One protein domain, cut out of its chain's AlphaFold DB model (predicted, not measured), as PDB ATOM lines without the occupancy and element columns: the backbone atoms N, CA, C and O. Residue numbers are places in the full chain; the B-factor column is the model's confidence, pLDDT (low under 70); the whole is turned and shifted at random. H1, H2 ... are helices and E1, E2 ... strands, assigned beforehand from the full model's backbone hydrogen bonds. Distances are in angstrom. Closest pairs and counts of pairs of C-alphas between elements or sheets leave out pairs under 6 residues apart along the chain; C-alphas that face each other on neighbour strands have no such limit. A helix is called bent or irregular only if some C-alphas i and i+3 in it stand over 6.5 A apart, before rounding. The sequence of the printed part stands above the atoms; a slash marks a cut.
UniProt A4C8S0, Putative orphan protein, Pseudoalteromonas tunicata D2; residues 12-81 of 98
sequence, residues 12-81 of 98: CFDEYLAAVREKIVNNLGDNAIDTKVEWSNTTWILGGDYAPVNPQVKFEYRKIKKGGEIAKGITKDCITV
ATOM      1  N   CYS A  12      39.657 -31.422 -28.722       84.06
ATOM      2  CA  CYS A  12      38.711 -32.111 -29.606       84.06
ATOM      3  C   CYS A  12      38.078 -33.360 -28.975       84.06
ATOM      4  O   CYS A  12      36.942 -33.698 -29.290       84.06
ATOM      5  N   PHE A  13      38.797 -34.052 -28.087       81.44
ATOM      6  CA  PHE A  13      38.257 -35.212 -27.375       81.44
ATOM      7  C   PHE A  13      37.185 -34.823 -26.355       81.44
ATOM      8  O   PHE A  13      36.199 -35.547 -26.221       81.44
ATOM      9  N   ASP A  14      37.356 -33.695 -25.668       84.50
ATOM     10  CA  ASP A  14      36.385 -33.190 -24.697       84.50
ATOM     11  C   ASP A  14      35.155 -32.630 -25.415       84.50
ATOM     12  O   ASP A  14      34.023 -32.959 -25.064       84.50
ATOM     13  N   GLU A  15      35.375 -31.853 -26.478       87.56
ATOM     14  CA  GLU A  15      34.316 -31.287 -27.320       87.56
ATOM     15  C   GLU A  15      33.461 -32.385 -27.963       87.56
ATOM     16  O   GLU A  15      32.231 -32.340 -27.911       87.56
ATOM     17  N   TYR A  16      34.100 -33.416 -28.524       85.25
ATOM     18  CA  TYR A  16      33.377 -34.533 -29.119       85.25
ATOM     19  C   TYR A  16      32.618 -35.352 -28.069       85.25
ATOM     20  O   TYR A  16      31.469 -35.729 -28.300       85.25
ATOM     21  N   LEU A  17      33.212 -35.602 -26.893       85.62
ATOM     22  CA  LEU A  17      32.531 -36.315 -25.810       85.62
ATOM     23  C   LEU A  17      31.308 -35.541 -25.303       85.62
ATOM     24  O   LEU A  17      30.277 -36.155 -25.026       85.62
ATOM     25  N   ALA A  18      31.397 -34.211 -25.221       87.75
ATOM     26  CA  ALA A  18      30.271 -33.351 -24.870       87.75
ATOM     27  C   ALA A  18      29.138 -33.459 -25.905       87.75
ATOM     28  O   ALA A  18      27.991 -33.695 -25.525       87.75
ATOM     29  N   ALA A  19      29.459 -33.399 -27.202       87.12
ATOM     30  CA  ALA A  19      28.472 -33.547 -28.275       87.12
ATOM     31  C   ALA A  19      27.808 -34.939 -28.290       87.12
ATOM     32  O   ALA A  19      26.607 -35.071 -28.529       87.12
ATOM     33  N   VAL A  20      28.576 -35.999 -28.020       85.69
ATOM     34  CA  VAL A  20      28.038 -37.363 -27.889       85.69
ATOM     35  C   VAL A  20      27.143 -37.477 -26.660       85.69
ATOM     36  O   VAL A  20      26.058 -38.049 -26.756       85.69
ATOM     37  N   ARG A  21      27.555 -36.911 -25.521       87.88
ATOM     38  CA  ARG A  21      26.755 -36.895 -24.294       87.88
ATOM     39  C   ARG A  21      25.410 -36.216 -24.524       87.88
ATOM     40  O   ARG A  21      24.397 -36.792 -24.146       87.88
ATOM     41  N   GLU A  22      25.392 -35.049 -25.164       88.31
ATOM     42  CA  GLU A  22      24.152 -34.330 -25.479       88.31
ATOM     43  C   GLU A  22      23.204 -35.197 -26.319       88.31
ATOM     44  O   GLU A  22      22.037 -35.366 -25.970       88.31
ATOM     45  N   LYS A  23      23.718 -35.850 -27.371       88.12
ATOM     46  CA  LYS A  23      22.922 -36.776 -28.193       88.12
ATOM     47  C   LYS A  23      22.396 -37.976 -27.407       88.12
ATOM     48  O   LYS A  23      21.260 -38.380 -27.623       88.12
ATOM     49  N   ILE A  24      23.205 -38.558 -26.522       84.94
ATOM     50  CA  ILE A  24      22.789 -39.694 -25.689       84.94
ATOM     51  C   ILE A  24      21.672 -39.270 -24.734       84.94
ATOM     52  O   ILE A  24      20.653 -39.950 -24.676       84.94
ATOM     53  N   VAL A  25      21.831 -38.146 -24.032       85.06
ATOM     54  CA  VAL A  25      20.818 -37.628 -23.098       85.06
ATOM     55  C   VAL A  25      19.512 -37.324 -23.835       85.06
ATOM     56  O   VAL A  25      18.457 -37.791 -23.413       85.06
ATOM     57  N   ASN A  26      19.584 -36.649 -24.987       85.56
ATOM     58  CA  ASN A  26      18.406 -36.361 -25.810       85.56
ATOM     59  C   ASN A  26      17.698 -37.639 -26.298       85.56
ATOM     60  O   ASN A  26      16.474 -37.668 -26.374       85.56
ATOM     61  N   ASN A  27      18.450 -38.701 -26.610       85.81
ATOM     62  CA  ASN A  27      17.883 -39.975 -27.059       85.81
ATOM     63  C   ASN A  27      17.293 -40.820 -25.920       85.81
ATOM     64  O   ASN A  27      16.364 -41.587 -26.157       85.81
ATOM     65  N   LEU A  28      17.850 -40.733 -24.710       84.06
ATOM     66  CA  LEU A  28      17.361 -41.476 -23.545       84.06
ATOM     67  C   LEU A  28      16.080 -40.859 -22.959       84.06
ATOM     68  O   LEU A  28      15.261 -41.584 -22.389       84.06
ATOM     69  N   GLY A  29      15.889 -39.546 -23.139       73.62
ATOM     70  CA  GLY A  29      14.734 -38.810 -22.625       73.62
ATOM     71  C   GLY A  29      14.644 -38.830 -21.095       73.62
ATOM     72  O   GLY A  29      15.617 -39.127 -20.402       73.62
ATOM     73  N   ASP A  30      13.452 -38.561 -20.562       75.62
ATOM     74  CA  ASP A  30      13.212 -38.416 -19.112       75.62
ATOM     75  C   ASP A  30      13.349 -39.729 -18.312       75.62
ATOM     76  O   ASP A  30      13.270 -39.734 -17.085       75.62
ATOM     77  N   ASN A  31      13.564 -40.858 -18.993       72.81
ATOM     78  CA  ASN A  31      13.613 -42.188 -18.385       72.81
ATOM     79  C   ASN A  31      15.016 -42.600 -17.900       72.81
ATOM     80  O   ASN A  31      15.183 -43.721 -17.418       72.81
ATOM     81  N   ALA A  32      16.026 -41.736 -18.031       69.69
ATOM     82  CA  ALA A  32      17.394 -42.024 -17.605       69.69
ATOM     83  C   ALA A  32      17.868 -41.061 -16.510       69.69
ATOM     84  O   ALA A  32      18.058 -39.867 -16.733       69.69
ATOM     85  N   ILE A  33      18.122 -41.614 -15.327       70.81
ATOM     86  CA  ILE A  33      18.721 -40.931 -14.175       70.81
ATOM     87  C   ILE A  33      20.206 -41.320 -14.097       70.81
ATOM     88  O   ILE A  33      20.564 -42.445 -14.436       70.81
ATOM     89  N   ASP A  34      21.071 -40.389 -13.686       69.25
ATOM     90  CA  ASP A  34      22.514 -40.610 -13.473       69.25
ATOM     91  C   ASP A  34      23.311 -41.113 -14.697       69.25
ATOM     92  O   ASP A  34      24.190 -41.974 -14.606       69.25
ATOM     93  N   THR A  35      23.051 -40.541 -15.878       71.44
ATOM     94  CA  THR A  35      23.772 -40.921 -17.106       71.44
ATOM     95  C   THR A  35      25.241 -40.471 -17.065       71.44
ATOM     96  O   THR A  35      25.562 -39.295 -17.255       71.44
ATOM     97  N   LYS A  36      26.164 -41.423 -16.877       79.06
ATOM     98  CA  LYS A  36      27.616 -41.200 -16.968       79.06
ATOM     99  C   LYS A  36      28.122 -41.512 -18.380       79.06
ATOM    100  O   LYS A  36      28.040 -42.648 -18.835       79.06
ATOM    101  N   VAL A  37      28.689 -40.511 -19.054       78.62
ATOM    102  CA  VAL A  37      29.305 -40.661 -20.385       78.62
ATOM    103  C   VAL A  37      30.790 -40.331 -20.290       78.62
ATOM    104  O   VAL A  37      31.152 -39.185 -20.014       78.62
ATOM    105  N   GLU A  38      31.636 -41.330 -20.518       80.00
ATOM    106  CA  GLU A  38      33.094 -41.220 -20.495       80.00
ATOM    107  C   GLU A  38      33.719 -42.081 -21.594       80.00
ATOM    108  O   GLU A  38      33.103 -43.024 -22.097       80.00
ATOM    109  N   TRP A  39      34.947 -41.754 -21.985       77.50
ATOM    110  CA  TRP A  39      35.681 -42.562 -22.946       77.50
ATOM    111  C   TRP A  39      36.094 -43.912 -22.337       77.50
ATOM    112  O   TRP A  39      36.630 -43.969 -21.233       77.50
ATOM    113  N   SER A  40      35.899 -45.006 -23.076       70.88
ATOM    114  CA  SER A  40      36.392 -46.334 -22.687       70.88
ATOM    115  C   SER A  40      37.873 -46.498 -23.049       70.88
ATOM    116  O   SER A  40      38.282 -46.106 -24.139       70.88
ATOM    117  N   ASN A  41      38.648 -47.180 -22.193       70.06
ATOM    118  CA  ASN A  41      40.087 -47.459 -22.365       70.06
ATOM    119  C   ASN A  41      40.993 -46.207 -22.336       70.06
ATOM    120  O   ASN A  41      41.847 -46.014 -23.207       70.06
ATOM    121  N   THR A  42      40.830 -45.366 -21.311       62.16
ATOM    122  CA  THR A  42      41.759 -44.270 -20.988       62.16
ATOM    123  C   THR A  42      43.181 -44.795 -20.832       62.16
ATOM    124  O   THR A  42      43.456 -45.677 -20.019       62.16
ATOM    125  N   THR A  43      44.094 -44.277 -21.655       60.03
ATOM    126  CA  THR A  43      45.504 -44.680 -21.657       60.03
ATOM    127  C   THR A  43      46.335 -43.543 -21.084       60.03
ATOM    128  O   THR A  43      46.373 -42.451 -21.642       60.03
ATOM    129  N   TRP A  44      47.021 -43.803 -19.975       51.59
ATOM    130  CA  TRP A  44      47.918 -42.834 -19.355       51.59
ATOM    131  C   TRP A  44      49.269 -42.846 -20.071       51.59
ATOM    132  O   TRP A  44      50.009 -43.825 -19.982       51.59
ATOM    133  N   ILE A  45      49.603 -41.767 -20.781       58.53
ATOM    134  CA  ILE A  45      50.930 -41.582 -21.380       58.53
ATOM    135  C   ILE A  45      51.733 -40.637 -20.481       58.53
ATOM    136  O   ILE A  45      51.389 -39.470 -20.312       58.53
ATOM    137  N   LEU A  46      52.814 -41.149 -19.885       49.50
ATOM    138  CA  LEU A  46      53.730 -40.373 -19.045       49.50
ATOM    139  C   LEU A  46      54.677 -39.537 -19.928       49.50
ATOM    140  O   LEU A  46      55.801 -39.955 -20.205       49.50
ATOM    141  N   GLY A  47      54.216 -38.366 -20.379       51.75
ATOM    142  CA  GLY A  47      55.063 -37.314 -20.958       51.75
ATOM    143  C   GLY A  47      54.513 -36.661 -22.230       51.75
ATOM    144  O   GLY A  47      54.434 -37.301 -23.275       51.75
ATOM    145  N   GLY A  48      54.239 -35.355 -22.157       63.06
ATOM    146  CA  GLY A  48      53.855 -34.518 -23.300       63.06
ATOM    147  C   GLY A  48      52.351 -34.406 -23.547       63.06
ATOM    148  O   GLY A  48      51.538 -34.801 -22.718       63.06
ATOM    149  N   ASP A  49      52.000 -33.821 -24.691       67.19
ATOM    150  CA  ASP A  49      50.620 -33.712 -25.169       67.19
ATOM    151  C   ASP A  49      50.153 -35.113 -25.620       67.19
ATOM    152  O   ASP A  49      50.869 -35.774 -26.374       67.19
ATOM    153  N   TYR A  50      48.990 -35.599 -25.173       68.81
ATOM    154  CA  TYR A  50      48.560 -36.984 -25.431       68.81
ATOM    155  C   TYR A  50      47.073 -37.112 -25.786       68.81
ATOM    156  O   TYR A  50      46.263 -36.231 -25.501       68.81
ATOM    157  N   ALA A  51      46.711 -38.222 -26.440       72.38
ATOM    158  CA  ALA A  51      45.319 -38.601 -26.668       72.38
ATOM    159  C   ALA A  51      44.721 -39.202 -25.384       72.38
ATOM    160  O   ALA A  51      45.304 -40.153 -24.861       72.38
ATOM    161  N   PRO A  52      43.549 -38.746 -24.906       69.69
ATOM    162  CA  PRO A  52      42.893 -39.330 -23.731       69.69
ATOM    163  C   PRO A  52      42.587 -40.828 -23.883       69.69
ATOM    164  O   PRO A  52      42.643 -41.580 -22.908       69.69
ATOM    165  N   VAL A  53      42.289 -41.277 -25.108       71.69
ATOM    166  CA  VAL A  53      42.060 -42.688 -25.439       71.69
ATOM    167  C   VAL A  53      42.743 -43.092 -26.730       71.69
ATOM    168  O   VAL A  53      42.719 -42.364 -27.721       71.69
ATOM    169  N   ASN A  54      43.281 -44.309 -26.722       74.06
ATOM    170  CA  ASN A  54      43.685 -45.015 -27.927       74.06
ATOM    171  C   ASN A  54      42.589 -46.021 -28.293       74.06
ATOM    172  O   ASN A  54      42.201 -46.828 -27.440       74.06
ATOM    173  N   PRO A  55      42.079 -46.011 -29.537       69.44
ATOM    174  CA  PRO A  55      41.119 -47.008 -29.979       69.44
ATOM    175  C   PRO A  55      41.674 -48.423 -29.788       69.44
ATOM    176  O   PRO A  55      42.781 -48.744 -30.228       69.44
ATOM    177  N   GLN A  56      40.886 -49.281 -29.142       74.50
ATOM    178  CA  GLN A  56      41.199 -50.695 -28.982       74.50
ATOM    179  C   GLN A  56      40.225 -51.525 -29.815       74.50
ATOM    180  O   GLN A  56      39.009 -51.416 -29.653       74.50
ATOM    181  N   VAL A  57      40.763 -52.388 -30.671       76.88
ATOM    182  CA  VAL A  57      39.990 -53.362 -31.443       76.88
ATOM    183  C   VAL A  57      40.055 -54.693 -30.712       76.88
ATOM    184  O   VAL A  57      41.105 -55.332 -30.676       76.88
ATOM    185  N   LYS A  58      38.941 -55.107 -30.106       83.19
ATOM    186  CA  LYS A  58      38.790 -56.436 -29.497       83.19
ATOM    187  C   LYS A  58      38.279 -57.410 -30.552       83.19
ATOM    188  O   LYS A  58      37.356 -57.075 -31.291       83.19
ATOM    189  N   PHE A  59      38.849 -58.606 -30.609       80.75
ATOM    190  CA  PHE A  59      38.409 -59.648 -31.528       80.75
ATOM    191  C   PHE A  59      38.472 -61.025 -30.875       80.75
ATOM    192  O   PHE A  59      39.294 -61.303 -30.002       80.75
ATOM    193  N   GLU A  60      37.565 -61.896 -31.303       92.56
ATOM    194  CA  GLU A  60      37.471 -63.266 -30.819       92.56
ATOM    195  C   GLU A  60      37.536 -64.229 -32.008       92.56
ATOM    196  O   GLU A  60      36.891 -64.008 -33.031       92.56
ATOM    197  N   TYR A  61      38.327 -65.297 -31.896       89.31
ATOM    198  CA  TYR A  61      38.502 -66.277 -32.969       89.31
ATOM    199  C   TYR A  61      38.710 -67.690 -32.422       89.31
ATOM    200  O   TYR A  61      39.205 -67.888 -31.313       89.31
ATOM    201  N   ARG A  62      38.354 -68.710 -33.208       89.75
ATOM    202  CA  ARG A  62      38.724 -70.102 -32.915       89.75
ATOM    203  C   ARG A  62      39.956 -70.468 -33.730       89.75
ATOM    204  O   ARG A  62      39.992 -70.256 -34.939       89.75
ATOM    205  N   LYS A  63      40.969 -71.020 -33.067       87.44
ATOM    206  CA  LYS A  63      42.195 -71.486 -33.728       87.44
ATOM    207  C   LYS A  63      41.906 -72.742 -34.545       87.44
ATOM    208  O   LYS A  63      41.148 -73.600 -34.099       87.44
ATOM    209  N   ILE A  64      42.558 -72.880 -35.692       90.94
ATOM    210  CA  ILE A  64      42.630 -74.150 -36.419       90.94
ATOM    211  C   ILE A  64      43.862 -74.893 -35.896       90.94
ATOM    212  O   ILE A  64      44.964 -74.342 -35.876       90.94
ATOM    213  N   LYS A  65      43.680 -76.120 -35.403       87.12
ATOM    214  CA  LYS A  65      44.778 -76.958 -34.907       87.12
ATOM    215  C   LYS A  65      45.628 -77.474 -36.074       87.12
ATOM    216  O   LYS A  65      45.159 -77.567 -37.209       87.12
ATOM    217  N   LYS A  66      46.865 -77.900 -35.782       79.69
ATOM    218  CA  LYS A  66      47.674 -78.701 -36.718       79.69
ATOM    219  C   LYS A  66      46.928 -80.016 -36.988       79.69
ATOM    220  O   LYS A  66      46.923 -80.889 -36.130       79.69
ATOM    221  N   GLY A  67      46.233 -80.096 -38.119       83.12
ATOM    222  CA  GLY A  67      45.310 -81.189 -38.456       83.12
ATOM    223  C   GLY A  67      43.954 -80.730 -39.006       83.12
ATOM    224  O   GLY A  67      43.163 -81.564 -39.420       83.12
ATOM    225  N   GLY A  68      43.670 -79.422 -39.030       85.25
ATOM    226  CA  GLY A  68      42.448 -78.875 -39.637       85.25
ATOM    227  C   GLY A  68      41.229 -78.849 -38.711       85.25
ATOM    228  O   GLY A  68      40.247 -78.177 -39.014       85.25
ATOM    229  N   GLU A  69      41.297 -79.498 -37.547       89.56
ATOM    230  CA  GLU A  69      40.247 -79.405 -36.532       89.56
ATOM    231  C   GLU A  69      40.140 -77.997 -35.932       89.56
ATOM    232  O   GLU A  69      41.139 -77.379 -35.548       89.56
ATOM    233  N   ILE A  70      38.907 -77.519 -35.753       89.31
ATOM    234  CA  ILE A  70      38.621 -76.254 -35.071       89.31
ATOM    235  C   ILE A  70      38.783 -76.444 -33.556       89.31
ATOM    236  O   ILE A  70      38.227 -77.365 -32.954       89.31
ATOM    237  N   ALA A  71      39.533 -75.557 -32.905       87.38
ATOM    238  CA  ALA A  71      39.679 -75.552 -31.457       87.38
ATOM    239  C   ALA A  71      38.333 -75.275 -30.765       87.38
ATOM    240  O   ALA A  71      37.603 -74.354 -31.127       87.38
ATOM    241  N   LYS A  72      38.033 -76.052 -29.715       87.88
ATOM    242  CA  LYS A  72      36.812 -75.895 -28.906       87.88
ATOM    243  C   LYS A  72      36.770 -74.550 -28.168       87.88
ATOM    244  O   LYS A  72      35.696 -73.998 -27.955       87.88
ATOM    245  N   GLY A  73      37.936 -74.032 -27.780       88.06
ATOM    246  CA  GLY A  73      38.069 -72.748 -27.094       88.06
ATOM    247  C   GLY A  73      38.016 -71.559 -28.052       88.06
ATOM    248  O   GLY A  73      38.632 -71.578 -29.120       88.06
ATOM    249  N   ILE A  74      37.313 -70.507 -27.637       90.50
ATOM    250  CA  ILE A  74      37.387 -69.184 -28.260       90.50
ATOM    251  C   ILE A  74      38.617 -68.472 -27.692       90.50
ATOM    252  O   ILE A  74      38.794 -68.400 -26.479       90.50
ATOM    253  N   THR A  75      39.478 -67.968 -28.569       89.00
ATOM    254  CA  THR A  75      40.580 -67.074 -28.207       89.00
ATOM    255  C   THR A  75      40.062 -65.647 -28.247       89.00
ATOM    256  O   THR A  75      39.486 -65.246 -29.253       89.00
ATOM    257  N   LYS A  76      40.267 -64.899 -27.163       90.12
ATOM    258  CA  LYS A  76      39.960 -63.470 -27.075       90.12
ATOM    259  C   LYS A  76      41.261 -62.698 -27.146       90.12
ATOM    260  O   LYS A  76      42.203 -63.050 -26.440       90.12
ATOM    261  N   ASP A  77      41.308 -61.686 -27.989       86.62
ATOM    262  CA  ASP A  77      42.512 -60.907 -28.228       86.62
ATOM    263  C   ASP A  77      42.145 -59.445 -28.527       86.62
ATOM    264  O   ASP A  77      40.974 -59.103 -28.740       86.62
ATOM    265  N   CYS A  78      43.129 -58.555 -28.491       85.12
ATOM    266  CA  CYS A  78      42.927 -57.151 -28.803       85.12
ATOM    267  C   CYS A  78      44.176 -56.500 -29.394       85.12
ATOM    268  O   CYS A  78      45.297 -56.777 -28.977       85.12
ATOM    269  N   ILE A  79      43.967 -55.565 -30.320       80.31
ATOM    270  CA  ILE A  79      45.010 -54.678 -30.839       80.31
ATOM    271  C   ILE A  79      44.699 -53.257 -30.373       80.31
ATOM    272  O   ILE A  79      43.574 -52.775 -30.532       80.31
ATOM    273  N   THR A  80      45.697 -52.580 -29.812       76.69
ATOM    274  CA  THR A  80      45.616 -51.157 -29.463       76.69
ATOM    275  C   THR A  80      46.252 -50.333 -30.573       76.69
ATOM    276  O   THR A  80      47.403 -50.570 -30.941       76.69
ATOM    277  N   VAL A  81      45.519 -49.351 -31.094       71.62
ATOM    278  CA  VAL A  81      46.021 -48.423 -32.110       71.62
ATOM    279  C   VAL A  81      46.502 -47.156 -31.416       71.62
ATOM    280  O   VAL A  81      45.706 -46.435 -30.823       71.62
TER     281      VAL A  81
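AT A GLANCE: This is residues 12 to 81 of the 98 residues of the protein "Putative orphan protein" of Pseudoalteromonas tunicata D2 (UniProt A4C8S0). A helix at one end and a long, bent two-stranded hairpin at the other make a flat, open shape, joined by a long looping stretch. H1 stands across the long axis, residues 32 to 55 fold back from its far end and swing through a wide loop to the strands, and the hairpin of E1 and E2 reaches away to the opposite end. The printed part has 70 residues with one named helix and two named strands, in the order H1, E1, E2; the two strands form an antiparallel sheet, order E1 - E2, and the class is mixed, helices and strands. The whole is extended, with a radius of gyration of the C-alphas of 19.1 A, and spans 55 by 40 by 16 A.

HOW THE PARTS SIT: Start with H1, residues 12 to 31, and look near residue 25, where it has a kink of 42 degrees. It is irregular, with C-alphas 27 and 30 at 9.3 A from each other; 14 of its 16 O i to N i+4 pairs are within hydrogen-bond range. Residues 26 to 31, which belong to H1, stand free. A long link of 24 residues then brings you to E1, residues 56 to 64. A tight link of 5 residues joins E1 to E2, residues 70 to 80, and the two are a hairpin. Their strands are antiparallel, at 157 degrees between directions. Look at C-alphas 58 and 78, which face each other at 4.3 A, and at N 57 and O 79, within hydrogen-bond range at 2.8 A. Nearer the turn, N 71 and O 63 are also within hydrogen-bond range at 2.8 A. E2 bends by 81 degrees at residue 73. H1 and E2 are apart.

IN THESE COORDINATES: Find C-alpha 12 at (38.711, -32.111, -29.606); from there H1 runs 29.3 A to C-alpha 31 at (13.613, -42.188, -18.385). Pass along residues 32 to 55 to C-alpha 56 at (41.199, -50.695, -28.982), where E1 begins; it measures 24.6 A to C-alpha 64. E2 begins at C-alpha 70 and covers 26.7 A to C-alpha 80 at (45.616, -51.157, -29.463).

THE WHOLE: The two C-alphas farthest apart are those of Asp 30 and Gly 67, at 56.9 A, while the C-alphas of Cys 12 and Val 81, the first and last printed, are 18.0 A apart. The printed part has no cut. The link from H1 to E1 is long, with no named element in residues 32 to 55. The mean pLDDT of the printed part is 78.9, and it is under 70 at residues 32, 34, 42 to 50, 52 and 55 of this model.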